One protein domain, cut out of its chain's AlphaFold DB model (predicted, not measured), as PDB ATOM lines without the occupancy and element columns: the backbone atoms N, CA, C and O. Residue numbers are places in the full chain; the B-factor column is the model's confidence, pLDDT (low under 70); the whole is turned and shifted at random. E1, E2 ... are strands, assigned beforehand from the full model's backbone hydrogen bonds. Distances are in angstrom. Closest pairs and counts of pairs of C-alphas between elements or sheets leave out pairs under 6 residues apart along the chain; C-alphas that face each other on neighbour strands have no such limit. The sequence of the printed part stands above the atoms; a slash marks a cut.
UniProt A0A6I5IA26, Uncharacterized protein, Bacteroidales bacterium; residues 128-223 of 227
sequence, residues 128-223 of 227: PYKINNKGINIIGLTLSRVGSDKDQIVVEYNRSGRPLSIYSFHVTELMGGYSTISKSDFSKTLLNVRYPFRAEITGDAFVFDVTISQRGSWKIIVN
ATOM      1  N   PRO A 128     -44.985 -39.142 -53.236       86.31
ATOM      2  CA  PRO A 128     -45.858 -40.041 -52.492       86.31
ATOM      3  C   PRO A 128     -45.160 -40.662 -51.282       86.31
ATOM      4  O   PRO A 128     -45.268 -41.855 -51.014       86.31
ATOM      5  N   TYR A 129     -44.371 -39.857 -50.579       91.31
ATOM      6  CA  TYR A 129     -43.658 -40.250 -49.381       91.31
ATOM      7  C   TYR A 129     -43.301 -39.022 -48.543       91.31
ATOM      8  O   TYR A 129     -43.121 -37.909 -49.046       91.31
ATOM      9  N   LYS A 130     -43.118 -39.254 -47.248       92.69
ATOM     10  CA  LYS A 130     -42.677 -38.277 -46.262       92.69
ATOM     11  C   LYS A 130     -41.643 -38.928 -45.353       92.69
ATOM     12  O   LYS A 130     -41.875 -40.008 -44.827       92.69
ATOM     13  N   ILE A 131     -40.520 -38.251 -45.136       94.81
ATOM     14  CA  ILE A 131     -39.605 -38.583 -44.040       94.81
ATOM     15  C   ILE A 131     -40.165 -37.877 -42.802       94.81
ATOM     16  O   ILE A 131     -40.198 -36.647 -42.760       94.81
ATOM     17  N   ASN A 132     -40.664 -38.645 -41.838       94.94
ATOM     18  CA  ASN A 132     -41.221 -38.121 -40.591       94.94
ATOM     19  C   ASN A 132     -40.108 -37.832 -39.577       94.94
ATOM     20  O   ASN A 132     -40.146 -36.804 -38.905       94.94
ATOM     21  N   ASN A 133     -39.110 -38.718 -39.494       95.56
ATOM     22  CA  ASN A 133     -37.938 -38.561 -38.637       95.56
ATOM     23  C   ASN A 133     -36.720 -39.298 -39.228       95.56
ATOM     24  O   ASN A 133     -36.877 -40.261 -39.981       95.56
ATOM     25  N   LYS A 134     -35.502 -38.884 -38.866       96.12
ATOM     26  CA  LYS A 134     -34.260 -39.613 -39.164       96.12
ATOM     27  C   LYS A 134     -33.252 -39.471 -38.020       96.12
ATOM     28  O   LYS A 134     -33.082 -38.390 -37.462       96.12
ATOM     29  N   GLY A 135     -32.550 -40.553 -37.696       93.56
ATOM     30  CA  GLY A 135     -31.498 -40.562 -36.684       93.56
ATOM     31  C   GLY A 135     -30.299 -39.692 -37.077       93.56
ATOM     32  O   GLY A 135     -29.950 -39.589 -38.253       93.56
ATOM     33  N   ILE A 136     -29.634 -39.107 -36.076       91.06
ATOM     34  CA  ILE A 136     -28.568 -38.100 -36.244       91.06
ATOM     35  C   ILE A 136     -27.390 -38.539 -37.129       91.06
ATOM     36  O   ILE A 136     -26.754 -37.701 -37.757       91.06
ATOM     37  N   ASN A 137     -27.112 -39.845 -37.221       89.31
ATOM     38  CA  ASN A 137     -26.009 -40.362 -38.035       89.31
ATOM     39  C   ASN A 137     -26.342 -40.373 -39.547       89.31
ATOM     40  O   ASN A 137     -25.440 -40.549 -40.366       89.31
ATOM     41  N   ILE A 138     -27.617 -40.211 -39.934       92.38
ATOM     42  CA  ILE A 138     -28.080 -40.278 -41.329       92.38
ATOM     43  C   ILE A 138     -27.863 -38.925 -42.017       92.38
ATOM     44  O   ILE A 138     -28.678 -37.999 -41.912       92.38
ATOM     45  N   ILE A 139     -26.780 -38.825 -42.784       92.19
ATOM     46  CA  ILE A 139     -26.436 -37.635 -43.573       92.19
ATOM     47  C   ILE A 139     -27.273 -37.514 -44.853       92.19
ATOM     48  O   ILE A 139     -27.590 -36.401 -45.262       92.19
ATOM     49  N   GLY A 140     -27.725 -38.631 -45.431       91.94
ATOM     50  CA  GLY A 140     -28.613 -38.634 -46.598       91.94
ATOM     51  C   GLY A 140     -29.669 -39.731 -46.509       91.94
ATOM     52  O   GLY A 140     -29.349 -40.859 -46.146       91.94
ATOM     53  N   LEU A 141     -30.913 -39.396 -46.847       94.56
ATOM     54  CA  LEU A 141     -32.030 -40.334 -46.923       94.56
ATOM     55  C   LEU A 141     -32.856 -40.003 -48.167       94.56
ATOM     56  O   LEU A 141     -33.499 -38.953 -48.220       94.56
ATOM     57  N   THR A 142     -32.811 -40.880 -49.163       93.06
ATOM     58  CA  THR A 142     -33.496 -40.700 -50.452       93.06
ATOM     59  C   THR A 142     -34.499 -41.823 -50.634       93.06
ATOM     60  O   THR A 142     -34.124 -42.984 -50.521       93.06
ATOM     61  N   LEU A 143     -35.754 -41.493 -50.942       93.75
ATOM     62  CA  LEU A 143     -36.783 -42.463 -51.309       93.75
ATOM     63  C   LEU A 143     -37.157 -42.253 -52.776       93.75
ATOM     64  O   LEU A 143     -37.279 -41.117 -53.234       93.75
ATOM     65  N   SER A 144     -37.337 -43.351 -53.500       89.25
ATOM     66  CA  SER A 144     -37.702 -43.358 -54.917       89.25
ATOM     67  C   SER A 144     -38.571 -44.572 -55.228       89.25
ATOM     68  O   SER A 144     -38.261 -45.674 -54.776       89.25
ATOM     69  N   ARG A 145     -39.648 -44.380 -55.994       87.56
ATOM     70  CA  ARG A 145     -40.419 -45.481 -56.581       87.56
ATOM     71  C   ARG A 145     -39.653 -45.991 -57.804       87.56
ATOM     72  O   ARG A 145     -39.166 -45.193 -58.600       87.56
ATOM     73  N   VAL A 146     -39.494 -47.307 -57.898       87.19
ATOM     74  CA  VAL A 146     -38.710 -48.015 -58.926       87.19
ATOM     75  C   VAL A 146     -39.554 -49.009 -59.739       87.19
ATOM     76  O   VAL A 146     -39.018 -49.689 -60.608       87.19
ATOM     77  N   GLY A 147     -40.859 -49.093 -59.465       81.81
ATOM     78  CA  GLY A 147     -41.848 -49.859 -60.229       81.81
ATOM     79  C   GLY A 147     -43.202 -49.915 -59.513       81.81
ATOM     80  O   GLY A 147     -43.341 -49.396 -58.405       81.81
ATOM     81  N   SER A 148     -44.179 -50.586 -60.119       77.06
ATOM     82  CA  SER A 148     -45.554 -50.760 -59.609       77.06
ATOM     83  C   SER A 148     -45.901 -52.197 -59.198       77.06
ATOM     84  O   SER A 148     -46.945 -52.422 -58.594       77.06
ATOM     85  N   ASP A 149     -45.045 -53.171 -59.510       75.62
ATOM     86  CA  ASP A 149     -45.428 -54.574 -59.711       75.62
ATOM     87  C   ASP A 149     -45.254 -55.515 -58.504       75.62
ATOM     88  O   ASP A 149     -45.910 -56.554 -58.454       75.62
ATOM     89  N   LYS A 150     -44.368 -55.198 -57.547       80.44
ATOM     90  CA  LYS A 150     -43.963 -56.136 -56.471       80.44
ATOM     91  C   LYS A 150     -44.309 -55.716 -55.042       80.44
ATOM     92  O   LYS A 150     -44.046 -56.501 -54.131       80.44
ATOM     93  N   ASP A 151     -44.804 -54.492 -54.829       85.62
ATOM     94  CA  ASP A 151     -45.004 -53.888 -53.494       85.62
ATOM     95  C   ASP A 151     -43.812 -54.143 -52.530       85.62
ATOM     96  O   ASP A 151     -43.956 -54.496 -51.359       85.62
ATOM     97  N   GLN A 152     -42.592 -54.018 -53.063       89.00
ATOM     98  CA  GLN A 152     -41.336 -54.325 -52.375       89.00
ATOM     99  C   GLN A 152     -40.674 -53.048 -51.852       89.00
ATOM    100  O   GLN A 152     -40.597 -52.061 -52.577       89.00
ATOM    101  N   ILE A 153     -40.091 -53.083 -50.654       90.94
ATOM    102  CA  ILE A 153     -39.240 -51.998 -50.151       90.94
ATOM    103  C   ILE A 153     -37.811 -52.511 -49.979       90.94
ATOM    104  O   ILE A 153     -37.546 -53.436 -49.211       90.94
ATOM    105  N   VAL A 154     -36.884 -51.887 -50.704       91.50
ATOM    106  CA  VAL A 154     -35.440 -52.134 -50.627       91.50
ATOM    107  C   VAL A 154     -34.778 -50.969 -49.901       91.50
ATOM    108  O   VAL A 154     -34.929 -49.819 -50.305       91.50
ATOM    109  N   VAL A 155     -34.017 -51.265 -48.852       92.38
ATOM    110  CA  VAL A 155     -33.203 -50.308 -48.101       92.38
ATOM    111  C   VAL A 155     -31.728 -50.595 -48.391       92.38
ATOM    112  O   VAL A 155     -31.185 -51.622 -47.988       92.38
ATOM    113  N   GLU A 156     -31.074 -49.681 -49.103       91.44
ATOM    114  CA  GLU A 156     -29.641 -49.725 -49.399       91.44
ATOM    115  C   GLU A 156     -28.886 -48.878 -48.375       91.44
ATOM    116  O   GLU A 156     -29.084 -47.664 -48.279       91.44
ATOM    117  N   TYR A 157     -28.021 -49.523 -47.592       87.81
ATOM    118  CA  TYR A 157     -27.228 -48.879 -46.553       87.81
ATOM    119  C   TYR A 157     -25.783 -48.644 -47.011       87.81
ATOM    120  O   TYR A 157     -25.042 -49.591 -47.291       87.81
ATOM    121  N   ASN A 158     -25.382 -47.370 -47.010       87.25
ATOM    122  CA  ASN A 158     -24.049 -46.900 -47.362       87.25
ATOM    123  C   ASN A 158     -23.317 -46.349 -46.132       87.25
ATOM    124  O   ASN A 158     -23.755 -45.371 -45.511       87.25
ATOM    125  N   ARG A 159     -22.134 -46.907 -45.848       81.12
ATOM    126  CA  ARG A 159     -21.176 -46.370 -44.874       81.12
ATOM    127  C   ARG A 159     -19.851 -46.063 -45.566       81.12
ATOM    128  O   ARG A 159     -19.195 -46.963 -46.087       81.12
ATOM    129  N   SER A 160     -19.452 -44.792 -45.557       65.75
ATOM    130  CA  SER A 160     -18.097 -44.348 -45.936       65.75
ATOM    131  C   SER A 160     -17.602 -44.822 -47.317       65.75
ATOM    132  O   SER A 160     -16.422 -45.126 -47.476       65.75
ATOM    133  N   GLY A 161     -18.494 -44.927 -48.310       59.44
ATOM    134  CA  GLY A 161     -18.142 -45.343 -49.677       59.44
ATOM    135  C   GLY A 161     -17.659 -46.794 -49.822       59.44
ATOM    136  O   GLY A 161     -17.100 -47.141 -50.860       59.44
ATOM    137  N   ARG A 162     -17.846 -47.642 -48.800       60.38
ATOM    138  CA  ARG A 162     -17.552 -49.084 -48.853       60.38
ATOM    139  C   ARG A 162     -18.799 -49.894 -49.256       60.38
ATOM    140  O   ARG A 162     -19.904 -49.357 -49.163       60.38
ATOM    141  N   PRO A 163     -18.640 -51.156 -49.715       54.94
ATOM    142  CA  PRO A 163     -19.738 -51.935 -50.282       54.94
ATOM    143  C   PRO A 163     -20.914 -52.182 -49.329       54.94
ATOM    144  O   PRO A 163     -20.791 -52.134 -48.106       54.94
ATOM    145  N   LEU A 164     -22.057 -52.438 -49.959       70.88
ATOM    146  CA  LEU A 164     -23.410 -52.277 -49.432       70.88
ATOM    147  C   LEU A 164     -23.813 -53.327 -48.389       70.88
ATOM    148  O   LEU A 164     -23.453 -54.499 -48.490       70.88
ATOM    149  N   SER A 165     -24.706 -52.937 -47.476       73.44
ATOM    150  CA  SER A 165     -25.725 -53.868 -46.967       73.44
ATOM    151  C   SER A 165     -27.046 -53.554 -47.663       73.44
ATOM    152  O   SER A 165     -27.533 -52.425 -47.581       73.44
ATOM    153  N   ILE A 166     -27.599 -54.538 -48.370       77.69
ATOM    154  CA  ILE A 166     -28.916 -54.442 -49.003       77.69
ATOM    155  C   ILE A 166     -29.900 -55.212 -48.130       77.69
ATOM    156  O   ILE A 166     -29.674 -56.372 -47.792       77.69
ATOM    157  N   TYR A 167     -30.982 -54.541 -47.770       82.50
ATOM    158  CA  TYR A 167     -32.049 -55.042 -46.922       82.50
ATOM    159  C   TYR A 167     -33.361 -54.957 -47.706       82.50
ATOM    160  O   TYR A 167     -33.584 -53.958 -48.390       82.50
ATOM    161  N   SER A 168     -34.232 -55.968 -47.662       80.62
ATOM    162  CA  SER A 168     -35.438 -55.957 -48.503       80.62
ATOM    163  C   SER A 168     -36.604 -56.728 -47.906       80.62
ATOM    164  O   SER A 168     -36.479 -57.913 -47.612       80.62
ATOM    165  N   PHE A 169     -37.760 -56.084 -47.812       82.38
ATOM    166  CA  PHE A 169     -38.990 -56.709 -47.339       82.38
ATOM    167  C   PHE A 169     -40.130 -56.482 -48.333       82.38
ATOM    168  O   PHE A 169     -40.151 -55.498 -49.077       82.38
ATOM    169  N   HIS A 170     -41.072 -57.420 -48.358       83.50
ATOM    170  CA  HIS A 170     -42.286 -57.324 -49.168       83.50
ATOM    171  C   HIS A 170     -43.433 -56.775 -48.319       83.50
ATOM    172  O   HIS A 170     -43.487 -57.045 -47.120       83.50
ATOM    173  N   VAL A 171     -44.346 -56.020 -48.925       76.81
ATOM    174  CA  VAL A 171     -45.516 -55.431 -48.261       76.81
ATOM    175  C   VAL A 171     -46.784 -56.071 -48.832       76.81
ATOM    176  O   VAL A 171     -46.892 -56.273 -50.038       76.81
ATOM    177  N   THR A 172     -47.742 -56.449 -47.982       71.44
ATOM    178  CA  THR A 172     -48.956 -57.173 -48.399       71.44
ATOM    179  C   THR A 172     -50.212 -56.670 -47.675       71.44
ATOM    180  O   THR A 172     -50.171 -56.246 -46.523       71.44
ATOM    181  N   GLU A 173     -51.336 -56.744 -48.383       64.38
ATOM    182  CA  GLU A 173     -52.704 -56.353 -48.008       64.38
ATOM    183  C   GLU A 173     -53.253 -57.039 -46.723       64.38
ATOM    184  O   GLU A 173     -52.669 -58.002 -46.230       64.38
ATOM    185  N   LEU A 174     -54.369 -56.617 -46.094       47.97
ATOM    186  CA  LEU A 174     -55.233 -55.435 -46.342       47.97
ATOM    187  C   LEU A 174     -55.735 -54.757 -45.040       47.97
ATOM    188  O   LEU A 174     -56.731 -54.027 -45.047       47.97
ATOM    189  N   MET A 175     -55.087 -54.962 -43.890       41.81
ATOM    190  CA  MET A 175     -55.398 -54.236 -42.642       41.81
ATOM    191  C   MET A 175     -54.288 -53.241 -42.277       41.81
ATOM    192  O   MET A 175     -53.215 -53.283 -42.863       41.81
ATOM    193  N   GLY A 176     -54.598 -52.230 -41.461       51.50
ATOM    194  CA  GLY A 176     -53.735 -51.052 -41.297       51.50
ATOM    195  C   GLY A 176     -52.815 -51.099 -40.081       51.50
ATOM    196  O   GLY A 176     -53.098 -51.806 -39.119       51.50
ATOM    197  N   GLY A 177     -51.771 -50.267 -40.090       70.56
ATOM    198  CA  GLY A 177     -50.920 -50.046 -38.922       70.56
ATOM    199  C   GLY A 177     -49.689 -49.185 -39.211       70.56
ATOM    200  O   GLY A 177     -49.197 -49.143 -40.336       70.56
ATOM    201  N   TYR A 178     -49.192 -48.521 -38.168       79.00
ATOM    202  CA  TYR A 178     -47.785 -48.129 -38.070       79.00
ATOM    203  C   TYR A 178     -46.966 -49.390 -37.772       79.00
ATOM    204  O   TYR A 178     -47.365 -50.176 -36.910       79.00
ATOM    205  N   SER A 179     -45.841 -49.585 -38.453       85.81
ATOM    206  CA  SER A 179     -44.966 -50.745 -38.242       85.81
ATOM    207  C   SER A 179     -43.608 -50.336 -37.674       85.81
ATOM    208  O   SER A 179     -43.044 -49.314 -38.052       85.81
ATOM    209  N   THR A 180     -43.030 -51.175 -36.820       88.88
ATOM    210  CA  THR A 180     -41.599 -51.112 -36.497       88.88
ATOM    211  C   THR A 180     -40.915 -52.259 -37.225       88.88
ATOM    212  O   THR A 180     -41.341 -53.406 -37.103       88.88
ATOM    213  N   ILE A 181     -39.886 -51.949 -38.009       88.31
ATOM    214  CA  ILE A 181     -39.150 -52.908 -38.836       88.31
ATOM    215  C   ILE A 181     -37.708 -52.914 -38.356       88.31
ATOM    216  O   ILE A 181     -37.011 -51.897 -38.413       88.31
ATOM    217  N   SER A 182     -37.260 -54.065 -37.872       90.31
ATOM    218  CA  SER A 182     -35.901 -54.261 -37.384       90.31
ATOM    219  C   SER A 182     -35.051 -55.017 -38.405       90.31
ATOM    220  O   SER A 182     -35.553 -55.583 -39.378       90.31
ATOM    221  N   LYS A 183     -33.740 -55.097 -38.155       86.25
ATOM    222  CA  LYS A 183     -32.823 -55.839 -39.027       86.25
ATOM    223  C   LYS A 183     -33.206 -57.311 -39.234       86.25
ATOM    224  O   LYS A 183     -32.936 -57.857 -40.301       86.25
ATOM    225  N   SER A 184     -33.848 -57.950 -38.255       85.81
ATOM    226  CA  SER A 184     -34.298 -59.345 -38.365       85.81
ATOM    227  C   SER A 184     -35.566 -59.523 -39.214       85.81
ATOM    228  O   SER A 184     -35.996 -60.659 -39.419       85.81
ATOM    229  N   ASP A 185     -36.150 -58.438 -39.732       85.81
ATOM    230  CA  ASP A 185     -37.355 -58.445 -40.570       85.81
ATOM    231  C   ASP A 185     -37.059 -58.196 -42.062       85.81
ATOM    232  O   ASP A 185     -37.916 -58.439 -42.907       85.81
ATOM    233  N   PHE A 186     -35.828 -57.798 -42.412       82.81
ATOM    234  CA  PHE A 186     -35.369 -57.450 -43.771       82.81
ATOM    235  C   PHE A 186     -35.219 -58.616 -44.772       82.81
ATOM    236  O   PHE A 186     -34.459 -58.519 -45.737       82.81
ATOM    237  N   SER A 187     -35.928 -59.713 -44.537       82.00
ATOM    238  CA  SER A 187     -36.142 -60.813 -45.486       82.00
ATOM    239  C   SER A 187     -37.554 -61.409 -45.382       82.00
ATOM    240  O   SER A 187     -37.855 -62.409 -46.032       82.00
ATOM    241  N   LYS A 188     -38.426 -60.814 -44.556       83.44
ATOM    242  CA  LYS A 188     -39.798 -61.269 -44.326       83.44
ATOM    243  C   LYS A 188     -40.770 -60.541 -45.254       83.44
ATOM    244  O   LYS A 188     -40.539 -59.407 -45.678       83.44
ATOM    245  N   THR A 189     -41.905 -61.179 -45.501       82.69
ATOM    246  CA  THR A 189     -43.095 -60.511 -46.031       82.69
ATOM    247  C   THR A 189     -43.886 -59.922 -44.868       82.69
ATOM    248  O   THR A 189     -44.246 -60.640 -43.934       82.69
ATOM    249  N   LEU A 190     -44.166 -58.623 -44.923       80.62
ATOM    250  CA  LEU A 190     -45.043 -57.931 -43.989       80.62
ATOM    251  C   LEU A 190     -46.490 -58.085 -44.461       80.62
ATOM    252  O   LEU A 190     -46.899 -57.497 -45.460       80.62
ATOM    253  N   LEU A 191     -47.255 -58.894 -43.735       78.12
ATOM    254  CA  LEU A 191     -48.677 -59.122 -43.981       78.12
ATOM    255  C   LEU A 191     -49.519 -58.082 -43.234       78.12
ATOM    256  O   LEU A 191     -49.153 -57.687 -42.129       78.12
ATOM    257  N   ASN A 192     -50.682 -57.718 -43.781       72.00
ATOM    258  CA  ASN A 192     -51.608 -56.757 -43.172       72.00
ATOM    259  C   ASN A 192     -50.994 -55.363 -42.969       72.00
ATOM    260  O   ASN A 192     -51.006 -54.815 -41.866       72.00
ATOM    261  N   VAL A 193     -50.479 -54.788 -44.054       72.19
ATOM    262  CA  VAL A 193     -49.983 -53.412 -44.105       72.19
ATOM    263  C   VAL A 193     -50.811 -52.615 -45.122       72.19
ATOM    264  O   VAL A 193     -51.074 -53.079 -46.231       72.19
ATOM    265  N   ARG A 194     -51.232 -51.396 -44.758       73.50
ATOM    266  CA  ARG A 194     -51.970 -50.482 -45.651       73.50
ATOM    267  C   ARG A 194     -51.100 -49.340 -46.139       73.50
ATOM    268  O   ARG A 194     -50.222 -48.874 -45.424       73.50
ATOM    269  N   TYR A 195     -51.463 -48.825 -47.309       79.69
ATOM    270  CA  TYR A 195     -51.080 -47.491 -47.745       79.69
ATOM    271  C   TYR A 195     -52.075 -46.447 -47.185       79.69
ATOM    272  O   TYR A 195     -53.278 -46.717 -47.206       79.69
ATOM    273  N   PRO A 196     -51.622 -45.290 -46.658       84.75
ATOM    274  CA  PRO A 196     -50.226 -44.870 -46.521       84.75
ATOM    275  C   PRO A 196     -49.445 -45.733 -45.513       84.75
ATOM    276  O   PRO A 196     -49.796 -45.815 -44.337       84.75
ATOM    277  N   PHE A 197     -48.370 -46.363 -45.986       87.38
ATOM    278  CA  PHE A 197     -47.514 -47.243 -45.202       87.38
ATOM    279  C   PHE A 197     -46.600 -46.374 -44.361       87.38
ATOM    280  O   PHE A 197     -45.802 -45.626 -44.920       87.38
ATOM    281  N   ARG A 198     -46.695 -46.460 -43.034       91.38
ATOM    282  CA  ARG A 198     -45.763 -45.774 -42.139       91.38
ATOM    283  C   ARG A 198     -44.973 -46.783 -41.328       91.38
ATOM    284  O   ARG A 198     -45.569 -47.607 -40.636       91.38
ATOM    285  N   ALA A 199     -43.651 -46.670 -41.369       92.06
ATOM    286  CA  ALA A 199     -42.788 -47.479 -40.529       92.06
ATOM    287  C   ALA A 199     -41.566 -46.731 -40.011       92.06
ATOM    288  O   ALA A 199     -40.932 -45.964 -40.739       92.06
ATOM    289  N   GLU A 200     -41.200 -47.052 -38.771       95.50
ATOM    290  CA  GLU A 200     -39.852 -46.835 -38.261       95.50
ATOM    291  C   GLU A 200     -38.980 -48.038 -38.622       95.50
ATOM    292  O   GLU A 200     -39.276 -49.180 -38.262       95.50
ATOM    293  N   ILE A 201     -37.907 -47.772 -39.360       94.31
ATOM    294  CA  ILE A 201     -37.002 -48.775 -39.909       94.31
ATOM    295  C   ILE A 201     -35.640 -48.632 -39.232       94.31
ATOM    296  O   ILE A 201     -34.985 -47.595 -39.360       94.31
ATOM    297  N   THR A 202     -35.204 -49.688 -38.542       94.00
ATOM    298  CA  THR A 202     -33.961 -49.726 -37.757       94.00
ATOM    299  C   THR A 202     -32.989 -50.780 -38.291       94.00
ATOM    300  O   THR A 202     -33.290 -51.974 -38.312       94.00
ATOM    301  N   GLY A 203     -31.791 -50.336 -38.672       89.19
ATOM    302  CA  GLY A 203     -30.634 -51.178 -38.996       89.19
ATOM    303  C   GLY A 203     -29.453 -50.913 -38.054       89.19
ATOM    304  O   GLY A 203     -29.574 -50.163 -37.091       89.19
ATOM    305  N   ASP A 204     -28.280 -51.488 -38.343       84.25
ATOM    306  CA  ASP A 204     -27.127 -51.483 -37.414       84.25
ATOM    307  C   ASP A 204     -26.624 -50.084 -37.009       84.25
ATOM    308  O   ASP A 204     -26.015 -49.913 -35.955       84.25
ATOM    309  N   ALA A 205     -26.819 -49.087 -37.875       88.12
ATOM    310  CA  ALA A 205     -26.291 -47.732 -37.701       88.12
ATOM    311  C   ALA A 205     -27.284 -46.629 -38.110       88.12
ATOM    312  O   ALA A 205     -26.901 -45.459 -38.213       88.12
ATOM    313  N   PHE A 206     -28.541 -46.991 -38.371       91.38
ATOM    314  CA  PHE A 206     -29.576 -46.077 -38.842       91.38
ATOM    315  C   PHE A 206     -30.931 -46.399 -38.213       91.38
ATOM    316  O   PHE A 206     -31.273 -47.559 -38.013       91.38
ATOM    317  N   VAL A 207     -31.711 -45.351 -37.966       95.44
ATOM    318  CA  VAL A 207     -33.138 -45.418 -37.645       95.44
ATOM    319  C   VAL A 207     -33.834 -44.265 -38.361       95.44
ATOM    320  O   VAL A 207     -33.309 -43.148 -38.368       95.44
ATOM    321  N   PHE A 208     -34.964 -44.513 -39.012       96.62
ATOM    322  CA  PHE A 208     -35.768 -43.464 -39.644       96.62
ATOM    323  C   PHE A 208     -37.245 -43.857 -39.695       96.62
ATOM    324  O   PHE A 208     -37.564 -45.026 -39.874       96.62
ATOM    325  N   ASP A 209     -38.131 -42.870 -39.580       96.19
ATOM    326  CA  ASP A 209     -39.581 -43.026 -39.736       96.19
ATOM    327  C   ASP A 209     -39.987 -42.412 -41.076       96.19
ATOM    328  O   ASP A 209     -39.733 -41.228 -41.335       96.19
ATOM    329  N   VAL A 210     -40.600 -43.222 -41.934       95.25
ATOM    330  CA  VAL A 210     -41.102 -42.814 -43.248       95.25
ATOM    331  C   VAL A 210     -42.561 -43.206 -43.412       95.25
ATOM    332  O   VAL A 210     -42.965 -44.305 -43.044       95.25
ATOM    333  N   THR A 211     -43.330 -42.313 -44.030       93.19
ATOM    334  CA  THR A 211     -44.624 -42.625 -44.636       93.19
ATOM    335  C   THR A 211     -44.436 -42.753 -46.144       93.19
ATOM    336  O   THR A 211     -43.759 -41.921 -46.742       93.19
ATOM    337  N   ILE A 212     -45.069 -43.736 -46.773       90.06
ATOM    338  CA  ILE A 212     -45.187 -43.896 -48.222       90.06
ATOM    339  C   ILE A 212     -46.681 -43.920 -48.553       90.06
ATOM    340  O   ILE A 212     -47.405 -44.783 -48.067       90.06
ATOM    341  N   SER A 213     -47.166 -42.964 -49.342       86.81
ATOM    342  CA  SER A 213     -48.593 -42.765 -49.635       86.81
ATOM    343  C   SER A 213     -49.161 -43.760 -50.651       86.81
ATOM    344  O   SER A 213     -50.370 -43.974 -50.676       86.81
ATOM    345  N   GLN A 214     -48.318 -44.353 -51.504       82.62
ATOM    346  CA  GLN A 214     -48.740 -45.133 -52.676       82.62
ATOM    347  C   GLN A 214     -48.020 -46.480 -52.789       82.62
ATOM    348  O   GLN A 214     -46.816 -46.570 -52.535       82.62
ATOM    349  N   ARG A 215     -48.768 -47.484 -53.268       85.19
ATOM    350  CA  ARG A 215     -48.273 -48.806 -53.685       85.19
ATOM    351  C   ARG A 215     -47.139 -48.712 -54.707       85.19
ATOM    352  O   ARG A 215     -46.954 -47.683 -55.360       85.19
ATOM    353  N   GLY A 216     -46.404 -49.806 -54.845       85.50
ATOM    354  CA  GLY A 216     -45.301 -49.967 -55.779       85.50
ATOM    355  C   GLY A 216     -44.024 -50.474 -55.118       85.50
ATOM    356  O   GLY A 216     -43.921 -50.642 -53.903       85.50
ATOM    357  N   SER A 217     -43.026 -50.708 -55.955       88.00
ATOM    358  CA  SER A 217     -41.671 -51.069 -55.558       88.00
ATOM    359  C   SER A 217     -40.898 -49.793 -55.212       88.00
ATOM    360  O   SER A 217     -40.809 -48.883 -56.036       88.00
ATOM    361  N   TRP A 218     -40.311 -49.711 -54.020       90.88
ATOM    362  CA  TRP A 218     -39.592 -48.540 -53.513       90.88
ATOM    363  C   TRP A 218     -38.142 -48.870 -53.156       90.88
ATOM    364  O   TRP A 218     -37.853 -49.872 -52.502       90.88
ATOM    365  N   LYS A 219     -37.225 -47.977 -53.532       92.94
ATOM    366  CA  LYS A 219     -35.833 -47.969 -53.079       92.94
ATOM    367  C   LYS A 219     -35.606 -46.801 -52.123       92.94
ATOM    368  O   LYS A 219     -35.881 -45.647 -52.466       92.94
ATOM    369  N   ILE A 220     -35.062 -47.115 -50.951       94.75
ATOM    370  CA  ILE A 220     -34.632 -46.184 -49.911       94.75
ATOM    371  C   ILE A 220     -33.106 -46.266 -49.804       94.75
ATOM    372  O   ILE A 220     -32.569 -47.315 -49.468       94.75
ATOM    373  N   ILE A 221     -32.400 -45.170 -50.072       93.12
ATOM    374  CA  ILE A 221     -30.939 -45.089 -49.943       93.12
ATOM    375  C   ILE A 221     -30.606 -44.332 -48.660       93.12
ATOM    376  O   ILE A 221     -31.004 -43.174 -48.497       93.12
ATOM    377  N   VAL A 222     -29.860 -44.981 -47.766       93.62
ATOM    378  CA  VAL A 222     -29.474 -44.468 -46.447       93.62
ATOM    379  C   VAL A 222     -27.962 -44.270 -46.410       93.62
ATOM    380  O   VAL A 222     -27.193 -45.229 -46.386       93.62
ATOM    381  N   ASN A 223     -27.525 -43.014 -46.375       91.38
ATOM    382  CA  ASN A 223     -26.119 -42.642 -46.248       91.38
ATOM    383  C   ASN A 223     -25.838 -42.224 -44.802       91.38
ATOM    384  O   ASN A 223     -26.471 -41.295 -44.293       91.38
TER     385      ASN A 223
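What this domain is: This is residues 128 to 223 of the 227 residues of an uncharacterized protein of Bacteroidales bacterium (UniProt A0A6I5IA26). Two four-stranded sheets, E2 E8 E3 E4 and E1 E7 E6 E5, lie face to face as a sandwich, their strands crossed at 31 degrees. Along one side of the sandwich the long stretch of residues 182 to 196 leads from E5 round to E6, and on its way residues 189 to 190 pair with the edge strand E4. The printed part has 96 residues with no named helix and eight named strands, E1 to E8 along the chain; it is all strand, with 56 residues in the strands. Both sheets are mixed, with one parallel pair each, E8 with E3 and E6 with E5. The whole is compact, with a radius of gyration of the C-alphas of 12.5 A, and elongated in outline, spanning 38 by 25 by 23 A.

Where its parts are: In the first sheet, E2 is residues 138 to 147, the longest strand at 25.3 A, E8 is residues 217 to 223, 20.0 A, E3 is residues 152 to 159, 22.9 A, and E4 is residues 165 to 171, 19.9 A. In the second, E1 is residues 129 to 134, 13.9 A, E7 is residues 206 to 212, 18.3 A, E6 is residues 197 to 203, 18.4 A, and E5 is residues 178 to 181, 9.9 A. E1 begins at C-alpha 129 (-43.658, -40.250, -49.381), and E8 ends at C-alpha 223 (-26.119, -42.642, -46.248).

How they stand to each other: The sheet E2 E8 E3 E4 is twisted. E2 is antiparallel to E8, with N 144 and O 219 2.9 A apart. E8 is parallel to E3, with N 220 and O 154 2.8 A apart. E3 and E4 form a hairpin, with N 155 and O 167 2.8 A apart. In the other sheet, E1 is antiparallel to E7, with N 130 and O 211 2.8 A apart. E6 and E7 form a hairpin, with N 201 and O 208 2.8 A apart, and E6 is parallel to E5, with N 181 and O 200 2.8 A apart. Between the sheets, the closest C-alphas of E2 and E7, Ile 138 and Phe 206, are 6.5 A apart. E3 and E6 are apart, for instance.

The domain as a whole: The C-alphas of Gly 161 and Met 175 are the two farthest apart, at 38.9 A. The printed part has no cut. The chain changes sheets at the links E1 to E2, E4 to E5 and E7 to E8; the link E5 to E6, 15 residues, is long. Mean pLDDT of the printed part is 84.3, with residues 160 to 163 and 173 to 176 under 70.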